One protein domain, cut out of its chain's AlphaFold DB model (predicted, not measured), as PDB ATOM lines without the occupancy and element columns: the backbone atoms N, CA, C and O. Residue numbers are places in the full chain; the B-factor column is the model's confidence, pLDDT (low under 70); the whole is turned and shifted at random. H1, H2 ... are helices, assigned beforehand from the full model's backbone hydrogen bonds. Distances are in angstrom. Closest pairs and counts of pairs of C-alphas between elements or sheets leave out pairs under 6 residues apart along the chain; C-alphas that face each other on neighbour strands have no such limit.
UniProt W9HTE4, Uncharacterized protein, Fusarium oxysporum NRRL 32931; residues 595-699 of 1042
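AT A GLANCE: This is residues 595 to 699 of the 1042 residues of an uncharacterized protein of Fusarium oxysporum NRRL 32931 (UniProt W9HTE4). One long helix, H5, has the short helices H1, H2 and H4 gathered about its first end, where H2 and H5 make an L-shaped corner; H3 and the unnamed stretch 643 to 665 lie farther along. The 105 printed residues have five named helices, H1 to H5, and no named strand: all helix, compact, radius of gyration of the C-alphas 14.3 A, spans 37 by 33 by 25 A.

HOW THE PARTS SIT: H5, residues 677 to 699, and H2, residues 617 to 626, touch only at their ends, about perpendicular at 77 degrees; the closest C-alphas, Ala 617 and Leu 677, are 5.0 A apart. H4, residues 666 to 671, forms a helical hairpin with H5; they only just touch, with 3 pairs of C-alphas within 8 A, the closest Cys 666 and Tyr 678 at 5.9 A. H3, residues 634 to 642, is near H5. H1, residues 608 to 614, is apart from H3. In H1 to H5 every O i to N i+4 pair is within hydrogen-bond range.

IN THESE COORDINATES: H5 spans 33.2 A, from C-alpha 677 at (237.378, 254.121, 94.151) to C-alpha 699 at (252.446, 276.120, 113.921); H2 spans 14.2 A, H3 12.2 A, H1 9.7 A and H4 8.6 A.

THE WHOLE: The printed part has no cut; the link H3 to H4 is long. Mean pLDDT of the printed part is 79.5, with 21 residues under 70, among them 599 to 607.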
ATOM      1  N   LYS A 595     237.028 251.003  85.420       91.75
ATOM      2  CA  LYS A 595     238.436 250.734  85.722       91.75
ATOM      3  C   LYS A 595     239.215 252.045  85.855       91.75
ATOM      4  O   LYS A 595     239.008 252.953  85.051       91.75
ATOM      5  N   CYS A 596     240.090 252.127  86.850       87.75
ATOM      6  CA  CYS A 596     241.085 253.193  86.919       87.75
ATOM      7  C   CYS A 596     242.233 252.906  85.943       87.75
ATOM      8  O   CYS A 596     242.440 251.754  85.539       87.75
ATOM      9  N   ASP A 597     242.974 253.953  85.591       81.81
ATOM     10  CA  ASP A 597     244.170 253.910  84.754       81.81
ATOM     11  C   ASP A 597     245.151 254.983  85.250       81.81
ATOM     12  O   ASP A 597     244.747 256.109  85.533       81.81
ATOM     13  N   THR A 598     246.425 254.622  85.383       70.75
ATOM     14  CA  THR A 598     247.498 255.499  85.873       70.75
ATOM     15  C   THR A 598     248.203 256.264  84.744       70.75
ATOM     16  O   THR A 598     249.171 256.965  85.006       70.75
ATOM     17  N   GLY A 599     247.773 256.103  83.485       63.06
ATOM     18  CA  GLY A 599     248.341 256.782  82.311       63.06
ATOM     19  C   GLY A 599     247.722 258.145  81.967       63.06
ATOM     20  O   GLY A 599     248.092 258.732  80.951       63.06
ATOM     21  N   PHE A 600     246.768 258.644  82.757       64.19
ATOM     22  CA  PHE A 600     246.132 259.947  82.532       64.19
ATOM     23  C   PHE A 600     247.005 261.089  83.078       64.19
ATOM     24  O   PHE A 600     247.404 261.051  84.234       64.19
ATOM     25  N   SER A 601     247.266 262.128  82.271       58.09
ATOM     26  CA  SER A 601     247.836 263.389  82.780       58.09
ATOM     27  C   SER A 601     246.727 264.194  83.456       58.09
ATOM     28  O   SER A 601     245.713 264.533  82.837       58.09
ATOM     29  N   TYR A 602     246.924 264.493  84.739       61.44
ATOM     30  CA  TYR A 602     245.976 265.225  85.580       61.44
ATOM     31  C   TYR A 602     246.022 266.754  85.369       61.44
ATOM     32  O   TYR A 602     245.403 267.505  86.124       61.44
ATOM     33  N   ASP A 603     246.706 267.225  84.322       57.19
ATOM     34  CA  ASP A 603     246.938 268.650  84.052       57.19
ATOM     35  C   ASP A 603     245.800 269.322  83.261       57.19
ATOM     36  O   ASP A 603     245.697 270.552  83.230       57.19
ATOM     37  N   ASN A 604     244.916 268.542  82.622       58.59
ATOM     38  CA  ASN A 604     243.875 269.074  81.740       58.59
ATOM     39  C   ASN A 604     242.550 269.351  82.483       58.59
ATOM     40  O   ASN A 604     241.741 268.455  82.735       58.59
ATOM     41  N   TYR A 605     242.306 270.628  82.795       51.56
ATOM     42  CA  TYR A 605     241.187 271.118  83.619       51.56
ATOM     43  C   TYR A 605     239.782 270.682  83.171       51.56
ATOM     44  O   TYR A 605     238.891 270.537  84.009       51.56
ATOM     45  N   GLY A 606     239.554 270.515  81.865       58.75
ATOM     46  CA  GLY A 606     238.222 270.219  81.322       58.75
ATOM     47  C   GLY A 606     237.753 268.780  81.551       58.75
ATOM     48  O   GLY A 606     236.549 268.528  81.588       58.75
ATOM     49  N   ASP A 607     238.691 267.847  81.742       65.31
ATOM     50  CA  ASP A 607     238.404 266.410  81.734       65.31
ATOM     51  C   ASP A 607     238.288 265.804  83.144       65.31
ATOM     52  O   ASP A 607     237.653 264.760  83.305       65.31
ATOM     53  N   LEU A 608     238.820 266.463  84.184       71.06
ATOM     54  CA  LEU A 608     238.810 265.970  85.573       71.06
ATOM     55  C   LEU A 608     237.399 265.804  86.172       71.06
ATOM     56  O   LEU A 608     237.123 264.727  86.708       71.06
ATOM     57  N   PRO A 609     236.466 266.774  86.050       72.25
ATOM     58  CA  PRO A 609     235.102 266.597  86.553       72.25
ATOM     59  C   PRO A 609     234.382 265.428  85.880       72.25
ATOM     60  O   PRO A 609     233.626 264.700  86.524       72.25
ATOM     61  N   LYS A 610     234.650 265.229  84.582       77.06
ATOM     62  CA  LYS A 610     234.104 264.124  83.798       77.06
ATOM     63  C   LYS A 610     234.721 262.790  84.221       77.06
ATOM     64  O   LYS A 610     233.980 261.843  84.440       77.06
ATOM     65  N   LEU A 611     236.041 262.713  84.401       80.38
ATOM     66  CA  LEU A 611     236.735 261.521  84.901       80.38
ATOM     67  C   LEU A 611     236.223 261.114  86.288       80.38
ATOM     68  O   LEU A 611     235.885 259.949  86.501       80.38
ATOM     69  N   TRP A 612     236.134 262.078  87.204       83.50
ATOM     70  CA  TRP A 612     235.636 261.884  88.561       83.50
ATOM     71  C   TRP A 612     234.198 261.357  88.564       83.50
ATOM     72  O   TRP A 612     233.925 260.320  89.169       83.50
ATOM     73  N   TYR A 613     233.298 261.999  87.815       84.62
ATOM     74  CA  TYR A 613     231.897 261.586  87.732       84.62
ATOM     75  C   TYR A 613     231.718 260.229  87.028       84.62
ATOM     76  O   TYR A 613     231.023 259.352  87.549       84.62
ATOM     77  N   ASP A 614     232.384 260.023  85.886       86.75
ATOM     78  CA  ASP A 614     232.306 258.794  85.083       86.75
ATOM     79  C   ASP A 614     232.969 257.592  85.775       86.75
ATOM     80  O   ASP A 614     232.729 256.445  85.390       86.75
ATOM     81  N   SER A 615     233.822 257.822  86.782       89.00
ATOM     82  CA  SER A 615     234.419 256.748  87.587       89.00
ATOM     83  C   SER A 615     233.377 255.990  88.422       89.00
ATOM     84  O   SER A 615     233.583 254.822  88.764       89.00
ATOM     85  N   GLY A 616     232.255 256.645  88.744       90.06
ATOM     86  CA  GLY A 616     231.219 256.126  89.633       90.06
ATOM     87  C   GLY A 616     231.586 256.156  91.124       90.06
ATOM     88  O   GLY A 616     230.810 255.662  91.943       90.06
ATOM     89  N   ALA A 617     232.764 256.681  91.482       88.50
ATOM     90  CA  ALA A 617     233.295 256.646  92.844       88.50
ATOM     91  C   ALA A 617     232.496 257.525  93.811       88.50
ATOM     92  O   ALA A 617     232.138 257.072  94.897       88.50
ATOM     93  N   GLU A 618     232.167 258.749  93.385       87.94
ATOM     94  CA  GLU A 618     231.407 259.730  94.167       87.94
ATOM     95  C   GLU A 618     230.046 259.163  94.595       87.94
ATOM     96  O   GLU A 618     229.703 259.153  95.775       87.94
ATOM     97  N   GLN A 619     229.295 258.613  93.639       90.69
ATOM     98  CA  GLN A 619     227.951 258.080  93.863       90.69
ATOM     99  C   GLN A 619     227.983 256.793  94.695       90.69
ATOM    100  O   GLN A 619     227.060 256.519  95.460       90.69
ATOM    101  N   TRP A 620     229.023 255.971  94.526       93.38
ATOM    102  CA  TRP A 620     229.182 254.736  95.288       93.38
ATOM    103  C   TRP A 620     229.513 255.032  96.754       93.38
ATOM    104  O   TRP A 620     228.880 254.473  97.647       93.38
ATOM    105  N   ALA A 621     230.461 255.939  97.010       91.75
ATOM    106  CA  ALA A 621     230.872 256.294  98.364       91.75
ATOM    107  C   ALA A 621     229.774 257.049  99.124       91.75
ATOM    108  O   ALA A 621     229.547 256.770 100.297       91.75
ATOM    109  N   ASP A 622     229.032 257.926  98.442       91.44
ATOM    110  CA  ASP A 622     227.857 258.595  99.005       91.44
ATOM    111  C   ASP A 622     226.798 257.585  99.488       91.44
ATOM    112  O   ASP A 622     226.313 257.671 100.618       91.44
ATOM    113  N   ALA A 623     226.492 256.569  98.673       91.81
ATOM    114  CA  ALA A 623     225.575 255.492  99.048       91.81
ATOM    115  C   ALA A 623     226.114 254.629 100.204       91.81
ATOM    116  O   ALA A 623     225.354 254.262 101.101       91.81
ATOM    117  N   TYR A 624     227.419 254.335 100.213       91.31
ATOM    118  CA  TYR A 624     228.056 253.594 101.301       91.31
ATOM    119  C   TYR A 624     227.938 254.346 102.628       91.31
ATOM    120  O   TYR A 624     227.473 253.757 103.600       91.31
ATOM    121  N   ILE A 625     228.274 255.640 102.673       88.50
ATOM    122  CA  ILE A 625     228.199 256.428 103.911       88.50
ATOM    123  C   ILE A 625     226.756 256.506 104.415       88.50
ATOM    124  O   ILE A 625     226.523 256.262 105.593       88.50
ATOM    125  N   LYS A 626     225.781 256.751 103.528       87.44
ATOM    126  CA  LYS A 626     224.346 256.776 103.880       87.44
ATOM    127  C   LYS A 626     223.840 255.468 104.493       87.44
ATOM    128  O   LYS A 626     222.859 255.487 105.228       87.44
ATOM    129  N   SER A 627     224.471 254.341 104.165       82.38
ATOM    130  CA  SER A 627     224.121 253.038 104.739       82.38
ATOM    131  C   SER A 627     224.717 252.793 106.132       82.38
ATOM    132  O   SER A 627     224.324 251.834 106.793       82.38
ATOM    133  N   GLN A 628     225.641 253.643 106.598       76.75
ATOM    134  CA  GLN A 628     226.285 253.495 107.905       76.75
ATOM    135  C   GLN A 628     225.426 254.090 109.027       76.75
ATOM    136  O   GLN A 628     224.803 255.136 108.868       76.75
ATOM    137  N   LYS A 629     225.423 253.441 110.197       65.25
ATOM    138  CA  LYS A 629     224.574 253.820 111.342       65.25
ATOM    139  C   LYS A 629     225.001 255.131 112.017       65.25
ATOM    140  O   LYS A 629     224.142 255.854 112.514       65.25
ATOM    141  N   ASP A 630     226.300 255.431 112.056       64.69
ATOM    142  CA  ASP A 630     226.840 256.616 112.740       64.69
ATOM    143  C   ASP A 630     227.926 257.370 111.947       64.69
ATOM    144  O   ASP A 630     228.478 258.345 112.445       64.69
ATOM    145  N   HIS A 631     228.200 256.957 110.702       71.31
ATOM    146  CA  HIS A 631     229.233 257.507 109.807       71.31
ATOM    147  C   HIS A 631     230.657 257.536 110.418       71.31
ATOM    148  O   HIS A 631     231.577 258.075 109.792       71.31
ATOM    149  N   THR A 632     230.857 256.927 111.596       70.38
ATOM    150  CA  THR A 632     232.121 256.953 112.328       70.38
ATOM    151  C   THR A 632     233.167 256.131 111.573       70.38
ATOM    152  O   THR A 632     232.921 254.987 111.186       70.38
ATOM    153  N   ASN A 633     234.345 256.711 111.351       73.00
ATOM    154  CA  ASN A 633     235.488 256.143 110.639       73.00
ATOM    155  C   ASN A 633     235.133 255.542 109.275       73.00
ATOM    156  O   ASN A 633     235.742 254.558 108.849       73.00
ATOM    157  N   TRP A 634     234.143 256.109 108.577       84.31
ATOM    158  CA  TRP A 634     233.618 255.542 107.330       84.31
ATOM    159  C   TRP A 634     234.729 255.256 106.307       84.31
ATOM    160  O   TRP A 634     234.697 254.216 105.652       84.31
ATOM    161  N   ALA A 635     235.723 256.143 106.219       86.62
ATOM    162  CA  ALA A 635     236.852 256.084 105.298       86.62
ATOM    163  C   ALA A 635     237.777 254.888 105.562       86.62
ATOM    164  O   ALA A 635     238.082 254.105 104.662       86.62
ATOM    165  N   GLN A 636     238.191 254.731 106.818       79.62
ATOM    166  CA  GLN A 636     239.044 253.631 107.256       79.62
ATOM    167  C   GLN A 636     238.296 252.297 107.189       79.62
ATOM    168  O   GLN A 636     238.832 251.299 106.708       79.62
ATOM    169  N   ASN A 637     237.030 252.297 107.608       79.75
ATOM    170  CA  ASN A 637     236.148 251.147 107.486       79.75
ATOM    171  C   ASN A 637     236.009 250.719 106.020       79.75
ATOM    172  O   ASN A 637     236.110 249.534 105.716       79.75
ATOM    173  N   LEU A 638     235.849 251.669 105.096       87.44
ATOM    174  CA  LEU A 638     235.764 251.368 103.672       87.44
ATOM    175  C   LEU A 638     237.048 250.703 103.161       87.44
ATOM    176  O   LEU A 638     236.968 249.688 102.474       87.44
ATOM    177  N   TYR A 639     238.226 251.226 103.523       86.88
ATOM    178  CA  TYR A 639     239.505 250.627 103.122       86.88
ATOM    179  C   TYR A 639     239.662 249.193 103.635       86.88
ATOM    180  O   TYR A 639     239.970 248.286 102.860       86.88
ATOM    181  N   ARG A 640     239.375 248.986 104.928       80.88
ATOM    182  CA  ARG A 640     239.435 247.676 105.588       80.88
ATOM    183  C   ARG A 640     238.550 246.650 104.884       80.88
ATOM    184  O   ARG A 640     239.011 245.550 104.596       80.88
ATOM    185  N   ASN A 641     237.311 247.025 104.561       81.38
ATOM    186  CA  ASN A 641     236.351 246.134 103.907       81.38
ATOM    187  C   ASN A 641     236.683 245.846 102.433       81.38
ATOM    188  O   ASN A 641     236.291 244.808 101.910       81.38
ATOM    189  N   LEU A 642     237.388 246.745 101.740       86.06
ATOM    190  CA  LEU A 642     237.835 246.495 100.365       86.06
ATOM    191  C   LEU A 642     239.092 245.613 100.311       86.06
ATOM    192  O   LEU A 642     239.267 244.867  99.345       86.06
ATOM    193  N   PHE A 643     239.961 245.694 101.325       85.38
ATOM    194  CA  PHE A 643     241.271 245.041 101.328       85.38
ATOM    195  C   PHE A 643     241.648 244.438 102.689       85.38
ATOM    196  O   PHE A 643     242.618 244.859 103.312       85.38
ATOM    197  N   GLU A 644     240.957 243.381 103.114       73.81
ATOM    198  CA  GLU A 644     241.162 242.711 104.416       73.81
ATOM    199  C   GLU A 644     242.625 242.355 104.745       73.81
ATOM    200  O   GLU A 644     243.026 242.381 105.903       73.81
ATOM    201  N   LYS A 645     243.440 242.028 103.732       74.25
ATOM    202  CA  LYS A 645     244.821 241.531 103.895       74.25
ATOM    203  C   LYS A 645     245.908 242.614 103.845       74.25
ATOM    204  O   LYS A 645     247.089 242.273 103.862       74.25
ATOM    205  N   LYS A 646     245.537 243.887 103.688       74.69
ATOM    206  CA  LYS A 646     246.478 245.019 103.630       74.69
ATOM    207  C   LYS A 646     246.748 245.587 105.020       74.69
ATOM    208  O   LYS A 646     245.995 245.341 105.956       74.69
ATOM    209  N   ASP A 647     247.828 246.349 105.154       68.00
ATOM    210  CA  ASP A 647     248.160 247.023 106.408       68.00
ATOM    211  C   ASP A 647     247.272 248.262 106.599       68.00
ATOM    212  O   ASP A 647     247.504 249.324 106.018       68.00
ATOM    213  N   HIS A 648     246.237 248.130 107.428       67.25
ATOM    214  CA  HIS A 648     245.268 249.204 107.672       67.25
ATOM    215  C   HIS A 648     245.791 250.311 108.593       67.25
ATOM    216  O   HIS A 648     245.131 251.342 108.730       67.25
ATOM    217  N   THR A 649     246.970 250.148 109.207       59.12
ATOM    218  CA  THR A 649     247.566 251.174 110.085       59.12
ATOM    219  C   THR A 649     248.084 252.387 109.308       59.12
ATOM    220  O   THR A 649     248.219 253.475 109.869       59.12
ATOM    221  N   LYS A 650     248.324 252.234 108.000       68.94
ATOM    222  CA  LYS A 650     248.794 253.309 107.113       68.94
ATOM    223  C   LYS A 650     247.680 254.254 106.656       68.94
ATOM    224  O   LYS A 650     247.960 255.414 106.365       68.94
ATOM    225  N   PHE A 651     246.428 253.792 106.662       77.00
ATOM    226  CA  PHE A 651     245.264 254.545 106.191       77.00
ATOM    227  C   PHE A 651     244.272 254.809 107.335       77.00
ATOM    228  O   PHE A 651     243.218 254.178 107.440       77.00
ATOM    229  N   SER A 652     244.639 255.726 108.233       69.50
ATOM    230  CA  SER A 652     243.792 256.168 109.347       69.50
ATOM    231  C   SER A 652     243.046 257.452 108.993       69.50
ATOM    232  O   SER A 652     241.827 257.491 109.118       69.50
ATOM    233  N   CYS A 653     243.750 258.470 108.490       76.94
ATOM    234  CA  CYS A 653     243.227 259.760 108.011       76.94
ATOM    235  C   CYS A 653     242.402 260.607 109.011       76.94
ATOM    236  O   CYS A 653     242.131 261.770 108.722       76.94
ATOM    237  N   VAL A 654     241.995 260.075 110.169       70.06
ATOM    238  CA  VAL A 654     241.002 260.698 111.070       70.06
ATOM    239  C   VAL A 654     241.479 261.978 111.754       70.06
ATOM    240  O   VAL A 654     240.656 262.807 112.120       70.06
ATOM    241  N   THR A 655     242.792 262.191 111.870       72.06
ATOM    242  CA  THR A 655     243.376 263.448 112.371       72.06
ATOM    243  C   THR A 655     244.414 263.998 111.393       72.06
ATOM    244  O   THR A 655     245.026 263.206 110.673       72.06
ATOM    245  N   PRO A 656     244.702 265.316 111.374       65.75
ATOM    246  CA  PRO A 656     245.721 265.890 110.485       65.75
ATOM    247  C   PRO A 656     247.108 265.244 110.621       65.75
ATOM    248  O   PRO A 656     247.856 265.193 109.653       65.75
ATOM    249  N   ASN A 657     247.446 264.711 111.799       66.62
ATOM    250  CA  ASN A 657     248.753 264.100 112.058       66.62
ATOM    251  C   ASN A 657     248.787 262.585 111.797       66.62
ATOM    252  O   ASN A 657     249.872 262.007 111.728       66.62
ATOM    253  N   SER A 658     247.627 261.942 111.626       70.06
ATOM    254  CA  SER A 658     247.547 260.514 111.297       70.06
ATOM    255  C   SER A 658     248.155 260.204 109.923       70.06
ATOM    256  O   SER A 658     248.310 261.084 109.074       70.06
ATOM    257  N   ARG A 659     248.525 258.940 109.688       74.38
ATOM    258  CA  ARG A 659     248.898 258.483 108.342       74.38
ATOM    259  C   ARG A 659     247.639 258.338 107.488       74.38
ATOM    260  O   ARG A 659     246.612 257.853 107.971       74.38
ATOM    261  N   CYS A 660     247.725 258.764 106.232       81.06
ATOM    262  CA  CYS A 660     246.642 258.659 105.256       81.06
ATOM    263  C   CYS A 660     247.169 258.120 103.920       81.06
ATOM    264  O   CYS A 660     246.859 258.625 102.841       81.06
ATOM    265  N   ASP A 661     247.987 257.075 104.023       79.94
ATOM    266  CA  ASP A 661     248.622 256.398 102.901       79.94
ATOM    267  C   ASP A 661     247.929 255.054 102.687       79.94
ATOM    268  O   ASP A 661     247.841 254.234 103.603       79.94
ATOM    269  N   PHE A 662     247.429 254.806 101.479       82.94
ATOM    270  CA  PHE A 662     246.883 253.502 101.109       82.94
ATOM    271  C   PHE A 662     247.867 252.772 100.192       82.94
ATOM    272  O   PHE A 662     248.438 253.350  99.273       82.94
ATOM    273  N   ASP A 663     248.077 251.482 100.443       84.00
ATOM    274  CA  ASP A 663     249.063 250.629  99.768       84.00
ATOM    275  C   ASP A 663     248.433 249.694  98.713       84.00
ATOM    276  O   ASP A 663     248.999 248.656  98.347       84.00
ATOM    277  N   ALA A 664     247.244 250.057  98.222       88.88
ATOM    278  CA  ALA A 664     246.527 249.363  97.159       88.88
ATOM    279  C   ALA A 664     246.697 250.083  95.809       88.88
ATOM    280  O   ALA A 664     246.328 251.243  95.636       88.88
ATOM    281  N   SER A 665     247.227 249.364  94.824       91.81
ATOM    282  CA  SER A 665     247.421 249.850  93.458       91.81
ATOM    283  C   SER A 665     246.107 249.932  92.675       91.81
ATOM    284  O   SER A 665     245.151 249.198  92.935       91.81
ATOM    285  N   CYS A 666     246.074 250.757  91.625       92.19
ATOM    286  CA  CYS A 666     244.939 250.800  90.700       92.19
ATOM    287  C   CYS A 666     244.600 249.407  90.114       92.19
ATOM    288  O   CYS A 666     243.430 249.040  89.974       92.19
ATOM    289  N   ALA A 667     245.609 248.570  89.843       93.31
ATOM    290  CA  ALA A 667     245.398 247.193  89.393       93.31
ATOM    291  C   ALA A 667     244.627 246.344  90.423       93.31
ATOM    292  O   ALA A 667     243.770 245.543  90.045       93.31
ATOM    293  N   GLU A 668     244.884 246.539  91.718       93.44
ATOM    294  CA  GLU A 668     244.184 245.846  92.804       93.44
ATOM    295  C   GLU A 668     242.731 246.323  92.946       93.44
ATOM    296  O   GLU A 668     241.835 245.485  93.045       93.44
ATOM    297  N   PHE A 669     242.464 247.629  92.833       94.38
ATOM    298  CA  PHE A 669     241.090 248.156  92.762       94.38
ATOM    299  C   PHE A 669     240.329 247.622  91.540       94.38
ATOM    300  O   PHE A 669     239.163 247.228  91.641       94.38
ATOM    301  N   ASN A 670     240.990 247.547  90.382       95.12
ATOM    302  CA  ASN A 670     240.420 246.964  89.170       95.12
ATOM    303  C   ASN A 670     240.104 245.469  89.342       95.12
ATOM    304  O   ASN A 670     239.085 245.005  88.826       95.12
ATOM    305  N   LYS A 671     240.934 244.722  90.083       94.25
ATOM    306  CA  LYS A 671     240.751 243.285  90.347       94.25
ATOM    307  C   LYS A 671     239.500 242.990  91.174       94.25
ATOM    308  O   LYS A 671     238.826 242.004  90.898       94.25
ATOM    309  N   ILE A 672     239.165 243.851  92.135       92.94
ATOM    310  CA  ILE A 672     237.939 243.729  92.945       92.94
ATOM    311  C   ILE A 672     236.719 244.414  92.296       92.94
ATOM    312  O   ILE A 672     235.663 244.545  92.913       92.94
ATOM    313  N   GLY A 673     236.849 244.885  91.049       94.25
ATOM    314  CA  GLY A 673     235.773 245.565  90.324       94.25
ATOM    315  C   GLY A 673     235.413 246.943  90.893       94.25
ATOM    316  O   GLY A 673     234.311 247.431  90.653       94.25
ATOM    317  N   LYS A 674     236.314 247.575  91.654       96.12
ATOM    318  CA  LYS A 674     236.112 248.879  92.308       96.12
ATOM    319  C   LYS A 674     237.097 249.936  91.800       96.12
ATOM    320  O   LYS A 674     237.475 250.828  92.550       96.12
ATOM    321  N   GLY A 675     237.486 249.852  90.523       93.19
ATOM    322  CA  GLY A 675     238.484 250.725  89.893       93.19
ATOM    323  C   GLY A 675     238.292 252.212  90.197       93.19
ATOM    324  O   GLY A 675     239.227 252.867  90.636       93.19
ATOM    325  N   GLY A 676     237.067 252.726  90.071       91.38
ATOM    326  CA  GLY A 676     236.758 254.129  90.339       91.38
ATOM    327  C   GLY A 676     237.124 254.601  91.750       91.38
ATOM    328  O   GLY A 676     237.561 255.738  91.898       91.38
ATOM    329  N   LEU A 677     237.028 253.740  92.776       93.88
ATOM    330  CA  LEU A 677     237.378 254.121  94.151       93.88
ATOM    331  C   LEU A 677     238.860 254.470  94.308       93.88
ATOM    332  O   LEU A 677     239.177 255.247  95.199       93.88
ATOM    333  N   TYR A 678     239.749 253.997  93.430       92.31
ATOM    334  CA  TYR A 678     241.157 254.409  93.441       92.31
ATOM    335  C   TYR A 678     241.305 255.939  93.409       92.31
ATOM    336  O   TYR A 678     242.046 256.511  94.205       92.31
ATOM    337  N   TYR A 679     240.519 256.610  92.562       88.25
ATOM    338  CA  TYR A 679     240.502 258.068  92.459       88.25
ATOM    339  C   TYR A 679     239.971 258.736  93.738       88.25
ATOM    340  O   TYR A 679     240.474 259.774  94.156       88.25
ATOM    341  N   LEU A 680     238.985 258.136  94.411       90.19
ATOM    342  CA  LEU A 680     238.507 258.637  95.702       90.19
ATOM    343  C   LEU A 680     239.597 258.544  96.778       90.19
ATOM    344  O   LEU A 680     239.835 259.523  97.480       90.19
ATOM    345  N   PHE A 681     240.280 257.402  96.883       90.50
ATOM    346  CA  PHE A 681     241.364 257.198  97.849       90.50
ATOM    347  C   PHE A 681     242.563 258.119  97.580       90.50
ATOM    348  O   PHE A 681     243.132 258.672  98.522       90.50
ATOM    349  N   GLN A 682     242.895 258.366  96.310       85.56
ATOM    350  CA  GLN A 682     243.912 259.343  95.911       85.56
ATOM    351  C   GLN A 682     243.512 260.773  96.306       85.56
ATOM    352  O   GLN A 682     244.316 261.497  96.893       85.56
ATOM    353  N   SER A 683     242.252 261.155  96.074       83.62
ATOM    354  CA  SER A 683     241.702 262.444  96.510       83.62
ATOM    355  C   SER A 683     241.717 262.612  98.031       83.62
ATOM    356  O   SER A 683     242.061 263.681  98.531       83.62
ATOM    357  N   MET A 684     241.380 261.559  98.778       88.19
ATOM    358  CA  MET A 684     241.442 261.540 100.241       88.19
ATOM    359  C   MET A 684     242.880 261.739 100.731       88.19
ATOM    360  O   MET A 684     243.161 262.680 101.470       88.19
ATOM    361  N   SER A 685     243.820 260.926 100.252       84.62
ATOM    362  CA  SER A 685     245.231 261.050 100.631       84.62
ATOM    363  C   SER A 685     245.802 262.439 100.303       84.62
ATOM    364  O   SER A 685     246.442 263.064 101.150       84.62
ATOM    365  N   SER A 686     245.471 262.993  99.132       78.31
ATOM    366  CA  SER A 686     245.921 264.327  98.709       78.31
ATOM    367  C   SER A 686     245.323 265.450  99.562       78.31
ATOM    368  O   SER A 686     246.041 266.352  99.997       78.31
ATOM    369  N   PHE A 687     244.023 265.381  99.872       81.75
ATOM    370  CA  PHE A 687     243.367 266.310 100.798       81.75
ATOM    371  C   PHE A 687     243.974 266.252 102.193       81.75
ATOM    372  O   PHE A 687     244.260 267.286 102.791       81.75
ATOM    373  N   HIS A 688     244.172 265.043 102.717       84.88
ATOM    374  CA  HIS A 688     244.747 264.843 104.040       84.88
ATOM    375  C   HIS A 688     246.166 265.402 104.109       84.88
ATOM    376  O   HIS A 688     246.458 266.197 104.997       84.88
ATOM    377  N   THR A 689     247.001 265.078 103.122       78.38
ATOM    378  CA  THR A 689     248.378 265.573 103.019       78.38
ATOM    379  C   THR A 689     248.417 267.097 102.971       78.38
ATOM    380  O   THR A 689     249.201 267.720 103.686       78.38
ATOM    381  N   PHE A 690     247.529 267.716 102.190       75.69
ATOM    382  CA  PHE A 690     247.396 269.167 102.165       75.69
ATOM    383  C   PHE A 690     246.983 269.733 103.530       75.69
ATOM    384  O   PHE A 690     247.613 270.666 104.018       75.69
ATOM    385  N   MET A 691     245.952 269.172 104.167       77.06
ATOM    386  CA  MET A 691     245.465 269.651 105.465       77.06
ATOM    387  C   MET A 691     246.498 269.451 106.574       77.06
ATOM    388  O   MET A 691     246.618 270.305 107.446       77.06
ATOM    389  N   LYS A 692     247.281 268.370 106.516       78.00
ATOM    390  CA  LYS A 692     248.434 268.114 107.381       78.00
ATOM    391  C   LYS A 692     249.511 269.172 107.193       78.00
ATOM    392  O   LYS A 692     249.937 269.782 108.170       78.00
ATOM    393  N   ALA A 693     249.914 269.424 105.951       72.19
ATOM    394  CA  ALA A 693     250.920 270.431 105.648       72.19
ATOM    395  C   ALA A 693     250.437 271.831 106.058       72.19
ATOM    396  O   ALA A 693     251.168 272.570 106.706       72.19
ATOM    397  N   LEU A 694     249.176 272.176 105.791       71.44
ATOM    398  CA  LEU A 694     248.573 273.427 106.246       71.44
ATOM    399  C   LEU A 694     248.565 273.534 107.779       71.44
ATOM    400  O   LEU A 694     248.921 274.580 108.312       71.44
ATOM    401  N   ASN A 695     248.213 272.457 108.487       74.19
ATOM    402  CA  ASN A 695     248.247 272.393 109.949       74.19
ATOM    403  C   ASN A 695     249.660 272.673 110.499       74.19
ATOM    404  O   ASN A 695     249.810 273.514 111.377       74.19
ATOM    405  N   GLN A 696     250.693 272.050 109.920       70.81
ATOM    406  CA  GLN A 696     252.106 272.258 110.288       70.81
ATOM    407  C   GLN A 696     252.602 273.686 109.993       70.81
ATOM    408  O   GLN A 696     253.424 274.261 110.710       70.81
ATOM    409  N   GLN A 697     252.101 274.290 108.919       66.12
ATOM    410  CA  GLN A 697     252.438 275.660 108.538       66.12
ATOM    411  C   GLN A 697     251.789 276.709 109.467       66.12
ATOM    412  O   GLN A 697     252.351 277.788 109.674       66.12
ATOM    413  N   PHE A 698     250.641 276.396 110.082       64.62
ATOM    414  CA  PHE A 698     250.044 277.230 111.135       64.62
ATOM    415  C   PHE A 698     250.921 277.313 112.390       64.62
ATOM    416  O   PHE A 698     251.063 278.399 112.961       64.62
ATOM    417  N   ASP A 699     251.552 276.200 112.764       58.56
ATOM    418  CA  ASP A 699     252.446 276.120 113.921       58.56
ATOM    419  C   ASP A 699     253.747 276.907 113.701       58.56
ATOM    420  O   ASP A 699     254.203 277.625 114.588       58.56
TER     421      ASP A 699